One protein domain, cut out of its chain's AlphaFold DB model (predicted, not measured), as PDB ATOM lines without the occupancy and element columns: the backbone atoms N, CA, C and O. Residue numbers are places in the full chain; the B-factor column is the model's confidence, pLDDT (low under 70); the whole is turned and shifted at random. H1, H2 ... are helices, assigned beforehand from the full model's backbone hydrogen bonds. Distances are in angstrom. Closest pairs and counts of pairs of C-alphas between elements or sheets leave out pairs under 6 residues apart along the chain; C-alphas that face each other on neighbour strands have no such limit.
ATOM      1  N   SER A   3      44.727  67.485  65.238       59.78
ATOM      2  CA  SER A   3      45.733  66.406  65.212       59.78
ATOM      3  C   SER A   3      45.366  65.139  66.007       59.78
ATOM      4  O   SER A   3      45.996  64.107  65.800       59.78
ATOM      5  N   ILE A   4      44.387  65.192  66.918       58.53
ATOM      6  CA  ILE A   4      43.898  64.009  67.651       58.53
ATOM      7  C   ILE A   4      42.953  63.195  66.752       58.53
ATOM      8  O   ILE A   4      42.847  61.989  66.924       58.53
ATOM      9  N   ASN A   5      42.310  63.817  65.758       56.94
ATOM     10  CA  ASN A   5      41.414  63.128  64.826       56.94
ATOM     11  C   ASN A   5      42.159  62.325  63.737       56.94
ATOM     12  O   ASN A   5      41.523  61.615  62.963       56.94
ATOM     13  N   SER A   6      43.495  62.405  63.672       56.00
ATOM     14  CA  SER A   6      44.284  61.465  62.866       56.00
ATOM     15  C   SER A   6      44.447  60.112  63.584       56.00
ATOM     16  O   SER A   6      44.194  59.968  64.785       56.00
ATOM     17  N   ASN A   7      44.904  59.111  62.831       54.22
ATOM     18  CA  ASN A   7      45.407  57.833  63.336       54.22
ATOM     19  C   ASN A   7      46.949  57.735  63.255       54.22
ATOM     20  O   ASN A   7      47.515  56.683  63.540       54.22
ATOM     21  N   ASP A   8      47.629  58.831  62.899       54.53
ATOM     22  CA  ASP A   8      49.093  58.931  62.863       54.53
ATOM     23  C   ASP A   8      49.740  58.980  64.260       54.53
ATOM     24  O   ASP A   8      49.108  59.307  65.265       54.53
ATOM     25  N   VAL A   9      51.069  58.824  64.293       55.44
ATOM     26  CA  VAL A   9      51.939  59.090  65.462       55.44
ATOM     27  C   VAL A   9      51.685  60.478  66.084       55.44
ATOM     28  O   VAL A   9      51.797  60.648  67.298       55.44
ATOM     29  N   LEU A  10      51.279  61.463  65.274       58.50
ATOM     30  CA  LEU A  10      50.898  62.803  65.733       58.50
ATOM     31  C   LEU A  10      49.721  62.786  66.724       58.50
ATOM     32  O   LEU A  10      49.688  63.611  67.636       58.50
ATOM     33  N   ALA A  11      48.788  61.838  66.595       70.81
ATOM     34  CA  ALA A  11      47.678  61.694  67.531       70.81
ATOM     35  C   ALA A  11      48.160  61.230  68.913       70.81
ATOM     36  O   ALA A  11      47.677  61.746  69.918       70.81
ATOM     37  N   ILE A  12      49.161  60.339  68.981       76.81
ATOM     38  CA  ILE A  12      49.755  59.881  70.252       76.81
ATOM     39  C   ILE A  12      50.389  61.067  70.986       76.81
ATOM     40  O   ILE A  12      50.004  61.351  72.117       76.81
ATOM     41  N   SER A  13      51.257  61.841  70.323       77.56
ATOM     42  CA  SER A  13      51.839  63.040  70.947       77.56
ATOM     43  C   SER A  13      50.822  64.145  71.257       77.56
ATOM     44  O   SER A  13      51.052  64.941  72.168       77.56
ATOM     45  N   ALA A  14      49.684  64.199  70.563       82.56
ATOM     46  CA  ALA A  14      48.595  65.103  70.920       82.56
ATOM     47  C   ALA A  14      47.817  64.628  72.167       82.56
ATOM     48  O   ALA A  14      47.429  65.460  72.986       82.56
ATOM     49  N   ILE A  15      47.638  63.315  72.356       85.19
ATOM     50  CA  ILE A  15      47.062  62.723  73.576       85.19
ATOM     51  C   ILE A  15      48.014  62.932  74.768       85.19
ATOM     52  O   ILE A  15      47.573  63.387  75.822       85.19
ATOM     53  N   GLU A  16      49.319  62.688  74.588       86.00
ATOM     54  CA  GLU A  16      50.368  62.981  75.582       86.00
ATOM     55  C   GLU A  16      50.361  64.458  75.999       86.00
ATOM     56  O   GLU A  16      50.420  64.765  77.188       86.00
ATOM     57  N   ALA A  17      50.241  65.382  75.037       87.00
ATOM     58  CA  ALA A  17      50.163  66.812  75.319       87.00
ATOM     59  C   ALA A  17      48.888  67.186  76.098       87.00
ATOM     60  O   ALA A  17      48.974  67.942  77.064       87.00
ATOM     61  N   VAL A  18      47.719  66.636  75.742       88.94
ATOM     62  CA  VAL A  18      46.473  66.866  76.500       88.94
ATOM     63  C   VAL A  18      46.576  66.303  77.919       88.94
ATOM     64  O   VAL A  18      46.173  66.986  78.861       88.94
ATOM     65  N   TYR A  19      47.164  65.118  78.100       89.75
ATOM     66  CA  TYR A  19      47.445  64.550  79.420       89.75
ATOM     67  C   TYR A  19      48.370  65.453  80.244       89.75
ATOM     68  O   TYR A  19      48.003  65.853  81.348       89.75
ATOM     69  N   ALA A  20      49.529  65.831  79.697       88.81
ATOM     70  CA  ALA A  20      50.525  66.645  80.390       88.81
ATOM     71  C   ALA A  20      49.990  68.039  80.770       88.81
ATOM     72  O   ALA A  20      50.224  68.501  81.885       88.81
ATOM     73  N   LEU A  21      49.227  68.691  79.884       90.50
ATOM     74  CA  LEU A  21      48.593  69.987  80.159       90.50
ATOM     75  C   LEU A  21      47.467  69.871  81.197       90.50
ATOM     76  O   LEU A  21      47.387  70.699  82.107       90.50
ATOM     77  N   SER A  22      46.624  68.838  81.098       91.12
ATOM     78  CA  SER A  22      45.515  68.627  82.039       91.12
ATOM     79  C   SER A  22      46.026  68.285  83.439       91.12
ATOM     80  O   SER A  22      45.636  68.932  84.412       91.12
ATOM     81  N   LEU A  23      46.954  67.328  83.547       89.12
ATOM     82  CA  LEU A  23      47.589  66.964  84.812       89.12
ATOM     83  C   LEU A  23      48.431  68.120  85.367       89.12
ATOM     84  O   LEU A  23      48.360  68.391  86.559       89.12
ATOM     85  N   GLY A  24      49.169  68.846  84.523       88.06
ATOM     86  CA  GLY A  24      49.941  70.023  84.934       88.06
ATOM     87  C   GLY A  24      49.062  71.121  85.539       88.06
ATOM     88  O   GLY A  24      49.386  71.645  86.605       88.06
ATOM     89  N   SER A  25      47.913  71.408  84.920       90.81
ATOM     90  CA  SER A  25      46.937  72.383  85.431       90.81
ATOM     91  C   SER A  25      46.324  71.932  86.762       90.81
ATOM     92  O   SER A  25      46.218  72.725  87.700       90.81
ATOM     93  N   LEU A  26      45.980  70.644  86.881       88.69
ATOM     94  CA  LEU A  26      45.472  70.043  88.117       88.69
ATOM     95  C   LEU A  26      46.514  70.078  89.243       88.69
ATOM     96  O   LEU A  26      46.201  70.515  90.347       88.69
ATOM     97  N   CYS A  27      47.758  69.681  88.971       87.00
ATOM     98  CA  CYS A  27      48.855  69.696  89.937       87.00
ATOM     99  C   CYS A  27      49.250  71.116  90.362       87.00
ATOM    100  O   CYS A  27      49.540  71.324  91.536       87.00
ATOM    101  N   PHE A  28      49.200  72.105  89.463       89.19
ATOM    102  CA  PHE A  28      49.381  73.517  89.816       89.19
ATOM    103  C   PHE A  28      48.305  74.020  90.797       89.19
ATOM    104  O   PHE A  28      48.583  74.874  91.638       89.19
ATOM    105  N   CYS A  29      47.093  73.460  90.741       88.56
ATOM    106  CA  CYS A  29      46.015  73.787  91.676       88.56
ATOM    107  C   CYS A  29      46.141  73.106  93.050       88.56
ATOM    108  O   CYS A  29      45.336  73.404  93.936       88.56
ATOM    109  N   LEU A  30      47.121  72.219  93.261       86.62
ATOM    110  CA  LEU A  30      47.316  71.505  94.524       86.62
ATOM    111  C   LEU A  30      48.333  72.196  95.438       86.62
ATOM    112  O   LEU A  30      49.500  72.366  95.095       86.62
ATOM    113  N   ASP A  31      47.908  72.471  96.668       82.94
ATOM    114  CA  ASP A  31      48.783  72.758  97.803       82.94
ATOM    115  C   ASP A  31      48.728  71.561  98.768       82.94
ATOM    116  O   ASP A  31      47.822  71.419  99.598       82.94
ATOM    117  N   GLY A  32      49.654  70.617  98.567       80.38
ATOM    118  CA  GLY A  32      49.816  69.393  99.355       80.38
ATOM    119  C   GLY A  32      48.656  68.394  99.242       80.38
ATOM    120  O   GLY A  32      48.746  67.403  98.521       80.38
ATOM    121  N   LYS A  33      47.589  68.613 100.018       76.19
ATOM    122  CA  LYS A  33      46.359  67.786 100.063       76.19
ATOM    123  C   LYS A  33      45.081  68.630  99.958       76.19
ATOM    124  O   LYS A  33      43.999  68.174 100.320       76.19
ATOM    125  N   SER A  34      45.219  69.868  99.510       79.44
ATOM    126  CA  SER A  34      44.163  70.875  99.427       79.44
ATOM    127  C   SER A  34      44.241  71.579  98.079       79.44
ATOM    128  O   SER A  34      45.312  71.665  97.483       79.44
ATOM    129  N   LEU A  35      43.109  72.094  97.605       83.62
ATOM    130  CA  LEU A  35      43.076  72.955  96.428       83.62
ATOM    131  C   LEU A  35      43.453  74.380  96.838       83.62
ATOM    132  O   LEU A  35      42.933  74.914  97.818       83.62
ATOM    133  N   ASN A  36      44.360  74.998  96.091       87.00
ATOM    134  CA  ASN A  36      44.746  76.386  96.293       87.00
ATOM    135  C   ASN A  36      43.808  77.282  95.479       87.00
ATOM    136  O   ASN A  36      43.969  77.403  94.267       87.00
ATOM    137  N   SER A  37      42.836  77.925  96.131       84.38
ATOM    138  CA  SER A  37      41.807  78.731  95.452       84.38
ATOM    139  C   SER A  37      42.373  79.834  94.548       84.38
ATOM    140  O   SER A  37      41.773  80.149  93.525       84.38
ATOM    141  N   LYS A  38      43.567  80.371  94.845       85.75
ATOM    142  CA  LYS A  38      44.246  81.350  93.975       85.75
ATOM    143  C   LYS A  38      44.829  80.714  92.716       85.75
ATOM    144  O   LYS A  38      44.811  81.341  91.664       85.75
ATOM    145  N   ALA A  39      45.348  79.491  92.816       86.88
ATOM    146  CA  ALA A  39      45.812  78.734  91.657       86.88
ATOM    147  C   ALA A  39      44.631  78.269  90.789       86.88
ATOM    148  O   ALA A  39      44.702  78.376  89.570       86.88
ATOM    149  N   VAL A  40      43.517  77.864  91.414       87.56
ATOM    150  CA  VAL A  40      42.253  77.553  90.726       87.56
ATOM    151  C   VAL A  40      41.723  78.774  89.971       87.56
ATOM    152  O   VAL A  40      41.480  78.670  88.773       87.56
ATOM    153  N   GLY A  41      41.625  79.940  90.619       84.69
ATOM    154  CA  GLY A  41      41.232  81.195  89.964       84.69
ATOM    155  C   GLY A  41      42.188  81.616  88.838       84.69
ATOM    156  O   GLY A  41      41.749  82.074  87.788       84.69
ATOM    157  N   ALA A  42      43.498  81.389  88.994       88.12
ATOM    158  CA  ALA A  42      44.481  81.658  87.940       88.12
ATOM    159  C   ALA A  42      44.354  80.705  86.734       88.12
ATOM    160  O   ALA A  42      44.499  81.148  85.596       88.12
ATOM    161  N   ILE A  43      44.053  79.421  86.958       89.25
ATOM    162  CA  ILE A  43      43.775  78.456  85.884       89.25
ATOM    163  C   ILE A  43      42.437  78.771  85.208       89.25
ATOM    164  O   ILE A  43      42.379  78.801  83.983       89.25
ATOM    165  N   LYS A  44      41.390  79.110  85.969       87.31
ATOM    166  CA  LYS A  44      40.124  79.625  85.426       87.31
ATOM    167  C   LYS A  44      40.357  80.820  84.506       87.31
ATOM    168  O   LYS A  44      39.976  80.754  83.340       87.31
ATOM    169  N   PHE A  45      41.082  81.834  84.979       85.56
ATOM    170  CA  PHE A  45      41.445  83.013  84.192       85.56
ATOM    171  C   PHE A  45      42.264  82.671  82.933       85.56
ATOM    172  O   PHE A  45      42.043  83.275  81.885       85.56
ATOM    173  N   LEU A  46      43.160  81.677  82.987       87.00
ATOM    174  CA  LEU A  46      43.901  81.191  81.811       87.00
ATOM    175  C   LEU A  46      42.973  80.572  80.748       87.00
ATOM    176  O   LEU A  46      43.195  80.768  79.557       87.00
ATOM    177  N   PHE A  47      41.904  79.890  81.169       84.75
ATOM    178  CA  PHE A  47      40.815  79.436  80.296       84.75
ATOM    179  C   PHE A  47      39.752  80.527  80.032       84.75
ATOM    180  O   PHE A  47      38.688  80.240  79.485       84.75
ATOM    181  N   GLY A  48      40.031  81.789  80.377       80.38
ATOM    182  CA  GLY A  48      39.145  82.942  80.182       80.38
ATOM    183  C   GLY A  48      37.999  83.060  81.191       80.38
ATOM    184  O   GLY A  48      37.239  84.018  81.134       80.38
ATOM    185  N   LEU A  49      37.854  82.122  82.125       79.69
ATOM    186  CA  LEU A  49      36.748  82.111  83.077       79.69
ATOM    187  C   LEU A  49      36.955  83.169  84.164       79.69
ATOM    188  O   LEU A  49      37.913  83.117  84.937       79.69
ATOM    189  N   SER A  50      36.017  84.108  84.228       65.88
ATOM    190  CA  SER A  50      35.885  85.070  85.319       65.88
ATOM    191  C   SER A  50      35.314  84.386  86.569       65.88
ATOM    192  O   SER A  50      34.309  83.683  86.477       65.88
ATOM    193  N   ASP A  51      35.914  84.620  87.742       58.34
ATOM    194  CA  ASP A  51      35.261  84.349  89.039       58.34
ATOM    195  C   ASP A  51      34.168  85.404  89.356       58.34
ATOM    196  O   ASP A  51      33.348  85.189  90.246       58.34
ATOM    197  N   ASP A  52      34.147  86.538  88.641       48.19
ATOM    198  CA  ASP A  52      33.133  87.594  88.768       48.19
ATOM    199  C   ASP A  52      31.988  87.383  87.759       48.19
ATOM    200  O   ASP A  52      32.228  87.106  86.580       48.19
ATOM    201  N   VAL A  53      30.745  87.496  88.227       53.06
ATOM    202  CA  VAL A  53      29.547  86.883  87.610       53.06
ATOM    203  C   VAL A  53      28.903  87.686  86.472       53.06
ATOM    204  O   VAL A  53      27.900  87.248  85.913       53.06
ATOM    205  N   ASP A  54      29.459  88.848  86.126       46.09
ATOM    206  CA  ASP A  54      28.759  89.908  85.378       46.09
ATOM    207  C   ASP A  54      29.372  90.197  83.987       46.09
ATOM    208  O   ASP A  54      29.410  91.334  83.515       46.09
ATOM    209  N   CYS A  55      29.900  89.165  83.309       40.44
ATOM    210  CA  CYS A  55      30.394  89.277  81.930       40.44
ATOM    211  C   CYS A  55      30.107  88.010  81.104       40.44
ATOM    212  O   CYS A  55      30.870  87.041  81.116       40.44
ATOM    213  N   THR A  56      28.981  88.014  80.387       51.16
ATOM    214  CA  THR A  56      28.558  86.916  79.506       51.16
ATOM    215  C   THR A  56      29.244  86.956  78.129       51.16
ATOM    216  O   THR A  56      29.909  87.916  77.747       51.16
ATOM    217  N   ASP A  57      29.056  85.876  77.365       48.62
ATOM    218  CA  ASP A  57      29.170  85.826  75.895       48.62
ATOM    219  C   ASP A  57      30.565  85.846  75.234       48.62
ATOM    220  O   ASP A  57      30.637  85.792  74.009       48.62
ATOM    221  N   THR A  58      31.679  85.809  75.982       48.62
ATOM    222  CA  THR A  58      33.031  85.593  75.386       48.62
ATOM    223  C   THR A  58      33.864  84.451  75.984       48.62
ATOM    224  O   THR A  58      34.908  84.116  75.433       48.62
ATOM    225  N   PHE A  59      33.409  83.790  77.054       53.41
ATOM    226  CA  PHE A  59      34.248  82.856  77.833       53.41
ATOM    227  C   PHE A  59      33.838  81.369  77.758       53.41
ATOM    228  O   PHE A  59      34.403  80.530  78.454       53.41
ATOM    229  N   SER A  60      32.875  81.018  76.898       60.84
ATOM    230  CA  SER A  60      32.339  79.645  76.786       60.84
ATOM    231  C   SER A  60      33.184  78.708  75.898       60.84
ATOM    232  O   SER A  60      33.260  77.505  76.146       60.84
ATOM    233  N   GLU A  61      33.862  79.249  74.880       69.81
ATOM    234  CA  GLU A  61      34.537  78.463  73.829       69.81
ATOM    235  C   GLU A  61      35.688  77.583  74.355       69.81
ATOM    236  O   GLU A  61      35.908  76.468  73.882       69.81
ATOM    237  N   ASN A  62      36.379  78.024  75.406       80.25
ATOM    238  CA  ASN A  62      37.432  77.228  76.039       80.25
ATOM    239  C   ASN A  62      36.872  76.001  76.783       80.25
ATOM    240  O   ASN A  62      37.483  74.932  76.746       80.25
ATOM    241  N   ILE A  63      35.692  76.116  77.407       84.81
ATOM    242  CA  ILE A  63      35.009  74.978  78.046       84.81
ATOM    243  C   ILE A  63      34.532  73.989  76.979       84.81
ATOM    244  O   ILE A  63      34.770  72.787  77.120       84.81
ATOM    245  N   SER A  64      33.910  74.465  75.893       84.50
ATOM    246  CA  SER A  64      33.448  73.581  74.815       84.50
ATOM    247  C   SER A  64      34.610  72.902  74.077       84.50
ATOM    248  O   SER A  64      34.481  71.741  73.690       84.50
ATOM    249  N   CYS A  65      35.778  73.548  73.976       84.38
ATOM    250  CA  CYS A  65      37.010  72.937  73.471       84.38
ATOM    251  C   CYS A  65      37.488  71.761  74.349       84.38
ATOM    252  O   CYS A  65      37.754  70.675  73.828       84.38
ATOM    253  N   ILE A  66      37.525  71.924  75.681       87.12
ATOM    254  CA  ILE A  66      37.861  70.829  76.618       87.12
ATOM    255  C   ILE A  66      36.809  69.713  76.554       87.12
ATOM    256  O   ILE A  66      37.156  68.533  76.527       87.12
ATOM    257  N   GLN A  67      35.524  70.064  76.489       88.44
ATOM    258  CA  GLN A  67      34.443  69.086  76.379       88.44
ATOM    259  C   GLN A  67      34.529  68.295  75.063       88.44
ATOM    260  O   GLN A  67      34.392  67.074  75.072       88.44
ATOM    261  N   GLY A  68      34.863  68.953  73.949       87.25
ATOM    262  CA  GLY A  68      35.178  68.304  72.677       87.25
ATOM    263  C   GLY A  68      36.403  67.387  72.761       87.25
ATOM    264  O   GLY A  68      36.384  66.296  72.192       87.25
ATOM    265  N   ALA A  69      37.444  67.777  73.507       86.25
ATOM    266  CA  ALA A  69      38.612  66.930  73.756       86.25
ATOM    267  C   ALA A  69      38.231  65.656  74.525       86.25
ATOM    268  O   ALA A  69      38.636  64.564  74.135       86.25
ATOM    269  N   ILE A  70      37.400  65.776  75.565       90.25
ATOM    270  CA  ILE A  70      36.875  64.636  76.330       90.25
ATOM    271  C   ILE A  70      36.035  63.718  75.438       90.25
ATOM    272  O   ILE A  70      36.207  62.503  75.512       90.25
ATOM    273  N   THR A  71      35.176  64.259  74.570       89.62
ATOM    274  CA  THR A  71      34.383  63.460  73.617       89.62
ATOM    275  C   THR A  71      35.275  62.695  72.632       89.62
ATOM    276  O   THR A  71      35.076  61.498  72.447       89.62
ATOM    277  N   LEU A  72      36.294  63.340  72.053       87.12
ATOM    278  CA  LEU A  72      37.209  62.724  71.081       87.12
ATOM    279  C   LEU A  72      38.173  61.702  71.716       87.12
ATOM    280  O   LEU A  72      38.519  60.694  71.102       87.12
ATOM    281  N   LEU A  73      38.586  61.928  72.966       87.31
ATOM    282  CA  LEU A  73      39.306  60.929  73.758       87.31
ATOM    283  C   LEU A  73      38.383  59.758  74.138       87.31
ATOM    284  O   LEU A  73      38.812  58.611  74.090       87.31
ATOM    285  N   SER A  74      37.111  60.023  74.461       87.44
ATOM    286  CA  SER A  74      36.120  58.978  74.766       87.44
ATOM    287  C   SER A  74      35.792  58.117  73.546       87.44
ATOM    288  O   SER A  74      35.664  56.903  73.697       87.44
ATOM    289  N   SER A  75      35.698  58.703  72.343       84.44
ATOM    290  CA  SER A  75      35.495  57.924  71.116       84.44
ATOM    291  C   SER A  75      36.694  57.015  70.859       84.44
ATOM    292  O   SER A  75      36.498  55.813  70.793       84.44
ATOM    293  N   LYS A  76      37.939  57.517  70.914       80.12
ATOM    294  CA  LYS A  76      39.139  56.658  70.800       80.12
ATOM    295  C   LYS A  76      39.277  55.593  71.904       80.12
ATOM    296  O   LYS A  76      40.021  54.641  71.707       80.12
ATOM    297  N   VAL A  77      38.597  55.735  73.049       80.81
ATOM    298  CA  VAL A  77      38.503  54.695  74.102       80.81
ATOM    299  C   VAL A  77      37.406  53.655  73.814       80.81
ATOM    300  O   VAL A  77      37.436  52.567  74.382       80.81
ATOM    301  N   THR A  78      36.448  53.973  72.940       75.56
ATOM    302  CA  THR A  78      35.289  53.129  72.586       75.56
ATOM    303  C   THR A  78      35.419  52.501  71.189       75.56
ATOM    304  O   THR A  78      34.845  51.448  70.930       75.56
ATOM    305  N   ASP A  79      36.186  53.132  70.296       67.69
ATOM    306  CA  ASP A  79      36.519  52.661  68.954       67.69
ATOM    307  C   ASP A  79      37.488  51.466  69.047       67.69
ATOM    308  O   ASP A  79      38.704  51.637  69.162       67.69
ATOM    309  N   ASP A  80      36.934  50.253  68.993       53.16
ATOM    310  CA  ASP A  80      37.618  48.962  69.174       53.16
ATOM    311  C   ASP A  80      38.522  48.579  67.973       53.16
ATOM    312  O   ASP A  80      38.345  47.563  67.299       53.16
ATOM    313  N   TYR A  81      39.494  49.441  67.646       53.97
ATOM    314  CA  TYR A  81      40.499  49.207  66.604       53.97
ATOM    315  C   TYR A  81      41.613  48.278  67.110       53.97
ATOM    316  O   TYR A  81      42.734  48.697  67.414       53.97
ATOM    317  N   ASP A  82      41.275  46.990  67.128       53.50
ATOM    318  CA  ASP A  82      41.971  45.807  67.668       53.50
ATOM    319  C   ASP A  82      43.422  45.538  67.166       53.50
ATOM    320  O   ASP A  82      43.961  44.449  67.347       53.50
ATOM    321  N   HIS A  83      44.093  46.484  66.484       50.72
ATOM    322  CA  HIS A  83      45.327  46.198  65.725       50.72
ATOM    323  C   HIS A  83      46.463  47.244  65.700       50.72
ATOM    324  O   HIS A  83      47.430  47.028  64.968       50.72
ATOM    325  N   LEU A  84      46.440  48.334  66.489       52.66
ATOM    326  CA  LEU A  84      47.607  49.253  66.527       52.66
ATOM    327  C   LEU A  84      47.964  49.905  67.878       52.66
ATOM    328  O   LEU A  84      49.081  50.401  68.031       52.66
ATOM    329  N   ILE A  85      47.071  49.910  68.872       57.50
ATOM    330  CA  ILE A  85      47.303  50.627  70.138       57.50
ATOM    331  C   ILE A  85      47.946  49.688  71.170       57.50
ATOM    332  O   ILE A  85      47.334  48.732  71.640       57.50
ATOM    333  N   THR A  86      49.189  49.977  71.568       66.56
ATOM    334  CA  THR A  86      49.877  49.248  72.651       66.56
ATOM    335  C   THR A  86      49.181  49.451  74.004       66.56
ATOM    336  O   THR A  86      48.545  50.480  74.241       66.56
ATOM    337  N   SER A  87      49.373  48.521  74.947       71.38
ATOM    338  CA  SER A  87      48.854  48.651  76.322       71.38
ATOM    339  C   SER A  87      49.310  49.944  77.026       71.38
ATOM    340  O   SER A  87      48.554  50.503  77.817       71.38
ATOM    341  N   HIS A  88      50.504  50.455  76.704       73.88
ATOM    342  CA  HIS A  88      51.016  51.721  77.230       73.88
ATOM    343  C   HIS A  88      50.240  52.926  76.676       73.88
ATOM    344  O   HIS A  88      49.764  53.763  77.439       73.88
ATOM    345  N   THR A  89      50.022  52.974  75.359       75.56
ATOM    346  CA  THR A  89      49.218  54.025  74.713       75.56
ATOM    347  C   THR A  89      47.743  53.990  75.130       75.56
ATOM    348  O   THR A  89      47.144  55.051  75.276       75.56
ATOM    349  N   TRP A  90      47.175  52.811  75.415       80.44
ATOM    350  CA  TRP A  90      45.847  52.681  76.038       80.44
ATOM    351  C   TRP A  90      45.798  53.295  77.444       80.44
ATOM    352  O   TRP A  90      44.857  54.020  77.767       80.44
ATOM    353  N   ALA A  91      46.821  53.054  78.271       81.50
ATOM    354  CA  ALA A  91      46.913  53.646  79.605       81.50
ATOM    355  C   ALA A  91      47.039  55.180  79.546       81.50
ATOM    356  O   ALA A  91      46.314  55.872  80.258       81.50
ATOM    357  N   ILE A  92      47.887  55.713  78.655       82.88
ATOM    358  CA  ILE A  92      48.024  57.164  78.435       82.88
ATOM    359  C   ILE A  92      46.702  57.769  77.948       82.88
ATOM    360  O   ILE A  92      46.292  58.805  78.462       82.88
ATOM    361  N   LEU A  93      46.001  57.126  77.007       85.81
ATOM    362  CA  LEU A  93      44.710  57.595  76.495       85.81
ATOM    363  C   LEU A  93      43.644  57.681  77.601       85.81
ATOM    364  O   LEU A  93      42.965  58.702  77.724       85.81
ATOM    365  N   TYR A  94      43.535  56.650  78.445       86.94
ATOM    366  CA  TYR A  94      42.616  56.653  79.585       86.94
ATOM    367  C   TYR A  94      42.996  57.722  80.622       86.94
ATOM    368  O   TYR A  94      42.141  58.458  81.114       86.94
ATOM    369  N   GLN A  95      44.290  57.874  80.919       88.44
ATOM    370  CA  GLN A  95      44.766  58.867  81.880       88.44
ATOM    371  C   GLN A  95      44.630  60.309  81.354       88.44
ATOM    372  O   GLN A  95      44.328  61.214  82.134       88.44
ATOM    373  N   ALA A  96      44.769  60.529  80.042       89.31
ATOM    374  CA  ALA A  96      44.451  61.789  79.372       89.31
ATOM    375  C   ALA A  96      42.963  62.131  79.523       89.31
ATOM    376  O   ALA A  96      42.625  63.255  79.895       89.31
ATOM    377  N   LEU A  97      42.086  61.149  79.285       90.62
ATOM    378  CA  LEU A  97      40.637  61.296  79.381       90.62
ATOM    379  C   LEU A  97      40.187  61.674  80.802       90.62
ATOM    380  O   LEU A  97      39.470  62.660  80.970       90.62
ATOM    381  N   GLU A  98      40.633  60.946  81.828       89.00
ATOM    382  CA  GLU A  98      40.274  61.263  83.219       89.00
ATOM    383  C   GLU A  98      40.913  62.573  83.710       89.00
ATOM    384  O   GLU A  98      40.282  63.320  84.463       89.00
ATOM    385  N   SER A  99      42.124  62.915  83.246       89.62
ATOM    386  CA  SER A  99      42.752  64.214  83.551       89.62
ATOM    387  C   SER A  99      41.976  65.374  82.926       89.62
ATOM    388  O   SER A  99      41.733  66.375  83.597       89.62
ATOM    389  N   ALA A 100      41.525  65.237  81.677       91.62
ATOM    390  CA  ALA A 100      40.703  66.245  81.013       91.62
ATOM    391  C   ALA A 100      39.332  66.403  81.698       91.62
ATOM    392  O   ALA A 100      38.904  67.530  81.944       91.62
ATOM    393  N   LYS A 101      38.673  65.298  82.091       90.56
ATOM    394  CA  LYS A 101      37.424  65.323  82.884       90.56
ATOM    395  C   LYS A 101      37.606  66.028  84.228       90.56
ATOM    396  O   LYS A 101      36.787  66.870  84.589       90.56
ATOM    397  N   SER A 102      38.682  65.715  84.948       89.81
ATOM    398  CA  SER A 102      38.997  66.330  86.243       89.81
ATOM    399  C   SER A 102      39.280  67.832  86.102       89.81
ATOM    400  O   SER A 102      38.826  68.619  86.931       89.81
ATOM    401  N   LEU A 103      39.961  68.254  85.029       91.25
ATOM    402  CA  LEU A 103      40.172  69.673  84.724       91.25
ATOM    403  C   LEU A 103      38.860  70.384  84.348       91.25
ATOM    404  O   LEU A 103      38.601  71.469  84.861       91.25
ATOM    405  N   LEU A 104      38.010  69.778  83.511       90.50
ATOM    406  CA  LEU A 104      36.694  70.333  83.178       90.50
ATOM    407  C   LEU A 104      35.843  70.535  84.439       90.50
ATOM    408  O   LEU A 104      35.259  71.603  84.620       90.50
ATOM    409  N   LEU A 105      35.820  69.539  85.329       88.50
ATOM    410  CA  LEU A 105      35.095  69.616  86.592       88.50
ATOM    411  C   LEU A 105      35.632  70.748  87.478       88.50
ATOM    412  O   LEU A 105      34.841  71.559  87.949       88.50
ATOM    413  N   LEU A 106      36.956  70.867  87.635       88.25
ATOM    414  CA  LEU A 106      37.587  71.965  88.380       88.25
ATOM    415  C   LEU A 106      37.182  73.350  87.842       88.25
ATOM    416  O   LEU A 106      36.887  74.258  88.622       88.25
ATOM    417  N   LEU A 107      37.169  73.513  86.517       87.31
ATOM    418  CA  LEU A 107      36.804  74.767  85.852       87.31
ATOM    419  C   LEU A 107      35.317  75.109  86.031       87.31
ATOM    420  O   LEU A 107      34.986  76.275  86.235       87.31
ATOM    421  N   GLN A 108      34.437  74.104  85.999       84.69
ATOM    422  CA  GLN A 108      32.990  74.267  86.179       84.69
ATOM    423  C   GLN A 108      32.573  74.464  87.647       84.69
ATOM    424  O   GLN A 108      31.591  75.153  87.915       84.69
ATOM    425  N   THR A 109      33.290  73.884  88.614       78.38
ATOM    426  CA  THR A 109      32.955  74.038  90.040       78.38
ATOM    427  C   THR A 109      33.241  75.459  90.550       78.38
ATOM    428  O   THR A 109      34.317  75.998  90.272       78.38
ATOM    429  N   PRO A 110      32.338  76.093  91.323       70.06
ATOM    430  CA  PRO A 110      32.585  77.415  91.896       70.06
ATOM    431  C   PRO A 110      33.694  77.345  92.954       70.06
ATOM    432  O   PRO A 110      33.764  76.401  93.738       70.06
ATOM    433  N   THR A 111      34.570  78.352  92.970       67.88
ATOM    434  CA  THR A 111      35.906  78.287  93.599       67.88
ATOM    435  C   THR A 111      35.881  78.013  95.114       67.88
ATOM    436  O   THR A 111      36.826  77.428  95.640       67.88
ATOM    437  N   ASP A 112      34.779  78.338  95.796       60.47
ATOM    438  CA  ASP A 112      34.592  78.122  97.239       60.47
ATOM    439  C   ASP A 112      33.960  76.765  97.624       60.47
ATOM    440  O   ASP A 112      33.909  76.442  98.812       60.47
ATOM    441  N   SER A 113      33.467  75.954  96.675       60.16
ATOM    442  CA  SER A 113      32.738  74.703  96.985       60.16
ATOM    443  C   SER A 113      33.499  73.410  96.675       60.16
ATOM    444  O   SER A 113      32.919  72.328  96.780       60.16
ATOM    445  N   VAL A 114      34.751  73.490  96.222       62.75
ATOM    446  CA  VAL A 114      35.425  72.352  95.581       62.75
ATOM    447  C   VAL A 114      36.175  71.483  96.591       62.75
ATOM    448  O   VAL A 114      37.135  71.933  97.218       62.75
ATOM    449  N   SER A 115      35.778  70.215  96.729       65.69
ATOM    450  CA  SER A 115      36.529  69.233  97.520       65.69
ATOM    451  C   SER A 115      37.502  68.437  96.643       65.69
ATOM    452  O   SER A 115      37.223  68.118  95.485       65.69
ATOM    453  N   LEU A 116      38.653  68.068  97.215       66.81
ATOM    454  CA  LEU A 116      39.662  67.252  96.533       66.81
ATOM    455  C   LEU A 116      39.092  65.897  96.064       66.81
ATOM    456  O   LEU A 116      39.496  65.392  95.021       66.81
ATOM    457  N   GLY A 117      38.167  65.311  96.833       61.59
ATOM    458  CA  GLY A 117      37.605  63.988  96.550       61.59
ATOM    459  C   GLY A 117      36.639  63.959  95.364       61.59
ATOM    460  O   GLY A 117      36.452  62.896  94.776       61.59
ATOM    461  N   ASP A 118      36.062  65.106  95.000       65.38
ATOM    462  CA  ASP A 118      35.116  65.209  93.886       65.38
ATOM    463  C   ASP A 118      35.844  65.373  92.546       65.38
ATOM    464  O   ASP A 118      35.453  64.749  91.562       65.38
ATOM    465  N   ILE A 119      36.946  66.141  92.522       69.00
ATOM    466  CA  ILE A 119      37.837  66.240  91.352       69.00
ATOM    467  C   ILE A 119      38.598  64.929  91.150       69.00
ATOM    468  O   ILE A 119      38.511  64.302  90.100       69.00
ATOM    469  N   PHE A 120      39.356  64.498  92.160       68.50
ATOM    470  CA  PHE A 120      40.266  63.356  92.062       68.50
ATOM    471  C   PHE A 120      39.551  62.068  92.477       68.50
ATOM    472  O   PHE A 120      39.968  61.354  93.392       68.50
ATOM    473  N   ARG A 121      38.425  61.806  91.803       57.25
ATOM    474  CA  ARG A 121      37.496  60.713  92.108       57.25
ATOM    475  C   ARG A 121      38.088  59.326  91.839       57.25
ATOM    476  O   ARG A 121      37.690  58.367  92.501       57.25
ATOM    477  N   ASP A 122      39.026  59.215  90.896       52.88
ATOM    478  CA  ASP A 122      39.748  57.970  90.623       52.88
ATOM    479  C   ASP A 122      41.119  57.901  91.322       52.88
ATOM    480  O   ASP A 122      41.837  58.883  91.519       52.88
ATOM    481  N   LYS A 123      41.491  56.680  91.705       47.06
ATOM    482  CA  LYS A 123      42.651  56.352  92.537       47.06
ATOM    483  C   LYS A 123      43.982  56.473  91.784       47.06
ATOM    484  O   LYS A 123      45.022  56.594  92.435       47.06
ATOM    485  N   SER A 124      43.940  56.465  90.451       47.03
ATOM    486  CA  SER A 124      45.078  56.606  89.529       47.03
ATOM    487  C   SER A 124      45.916  57.868  89.780       47.03
ATOM    488  O   SER A 124      47.140  57.780  89.885       47.03
ATOM    489  N   PHE A 125      45.282  59.025  90.003       48.81
ATOM    490  CA  PHE A 125      45.974  60.281  90.338       48.81
ATOM    491  C   PHE A 125      46.824  60.181  91.612       48.81
ATOM    492  O   PHE A 125      47.892  60.787  91.710       48.81
ATOM    493  N   SER A 126      46.393  59.372  92.587       43.34
ATOM    494  CA  SER A 126      47.138  59.162  93.833       43.34
ATOM    495  C   SER A 126      48.412  58.331  93.638       43.34
ATOM    496  O   SER A 126      49.205  58.234  94.574       43.34
ATOM    497  N   LEU A 127      48.623  57.721  92.469       40.78
ATOM    498  CA  LEU A 127      49.883  57.067  92.122       40.78
ATOM    499  C   LEU A 127      50.867  58.115  91.575       40.78
ATOM    500  O   LEU A 127      51.838  58.448  92.251       40.78
ATOM    501  N   SER A 128      50.523  58.752  90.450       45.28
ATOM    502  CA  SER A 128      51.409  59.675  89.721       45.28
ATOM    503  C   SER A 128      51.938  60.855  90.550       45.28
ATOM    504  O   SER A 128      53.076  61.267  90.352       45.28
ATOM    505  N   ILE A 129      51.144  61.407  91.477       47.16
ATOM    506  CA  ILE A 129      51.546  62.576  92.289       47.16
ATOM    507  C   ILE A 129      52.593  62.208  93.364       47.16
ATOM    508  O   ILE A 129      53.308  63.080  93.861       47.16
ATOM    509  N   LYS A 130      52.707  60.929  93.754       40.62
ATOM    510  CA  LYS A 130      53.692  60.500  94.767       40.62
ATOM    511  C   LYS A 130      55.098  60.372  94.186       40.62
ATOM    512  O   LYS A 130      56.065  60.737  94.857       40.62
TER     513      LYS A 130
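AT A GLANCE: This is residues 3 to 130 of the 826 residues of the protein "Uncharacterized protein LOC105635805 isoform X1" of Rhizophora mucronata (UniProt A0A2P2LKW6). A long helical hairpin, H3 and H4, has a third long helix, H1, crossing H4 at 43 degrees, with H4 in the middle of the contacts. Of the short helices, H2 packs crosswise on residues 106 to 107 near the last residues of H4, H5 packs on residues 102 to 106 of H4, and H6 touches no helix but is near H1. Residues 52 to 57 and 78 to 83 stick out. The 128 printed residues hold six named helices, H1 to H6 in that order, and no named strand; the class is all helix. The whole is compact, with a radius of gyration of the C-alphas of 15.5 A, and flat, spanning 49 by 37 by 19 A.

IN THESE COORDINATES: Find C-alpha 9 at (51.939, 59.090, 65.462); from there H1 runs through residues 9 to 28, 28.4 A long. Go on to H2, residues 37 to 46, 14.0 A. H3, residues 61 to 78, covers 25.4 A. At C-alpha 87, (48.854, 48.651, 76.322), begins H4, residues 87 to 108, 31.7 A. H5 is residues 116 to 119, 5.6 A, and H6 is residues 125 to 130, 8.9 A, ending at C-alpha 130, (53.692, 60.500, 94.767).

HOW THE PARTS SIT: Start at H4, the hub, which touches four helices. It touches H1, the same way at a steep tilt of 43 degrees; their closest C-alphas, of Tyr 19 and Ala 96, are 4.1 A apart. H3 and H4 form a helical hairpin and touch, opposite ways at a shallow tilt of 30 degrees, the closest C-alphas being those of Leu 73 and Leu 97, 5.8 A. With residues 106 to 107 alone, H4 touches H2, about perpendicular at 78 degrees; the closest C-alphas are those of Lys 44 and Leu 107, 5.9 A. With residues 102 to 106 alone it touches H5, where the C-alphas of Ser 102 and Ile 119 are closest, 5.2 A. H6 is close to but not clearly touching H1, the closest C-alphas being those of Cys 27 and Ile 129, 8.0 A. H2 and H3 are apart. In H1, H2, H3 and H4 every O i to N i+4 pair is within hydrogen-bond range; in H6 it is 1 of 2, and H5 is too short for such a pair.

THE WHOLE: The farthest C-alphas, of Asp 54 and His 83, are 50.7 A apart. The printed part has no cut. The link from H2 to H3 is long, with 14 residues. The mean pLDDT of the printed part is 74.1, and residues 3 to 10, 50 to 61, 79 to 86 and 111 to 130 are under 70.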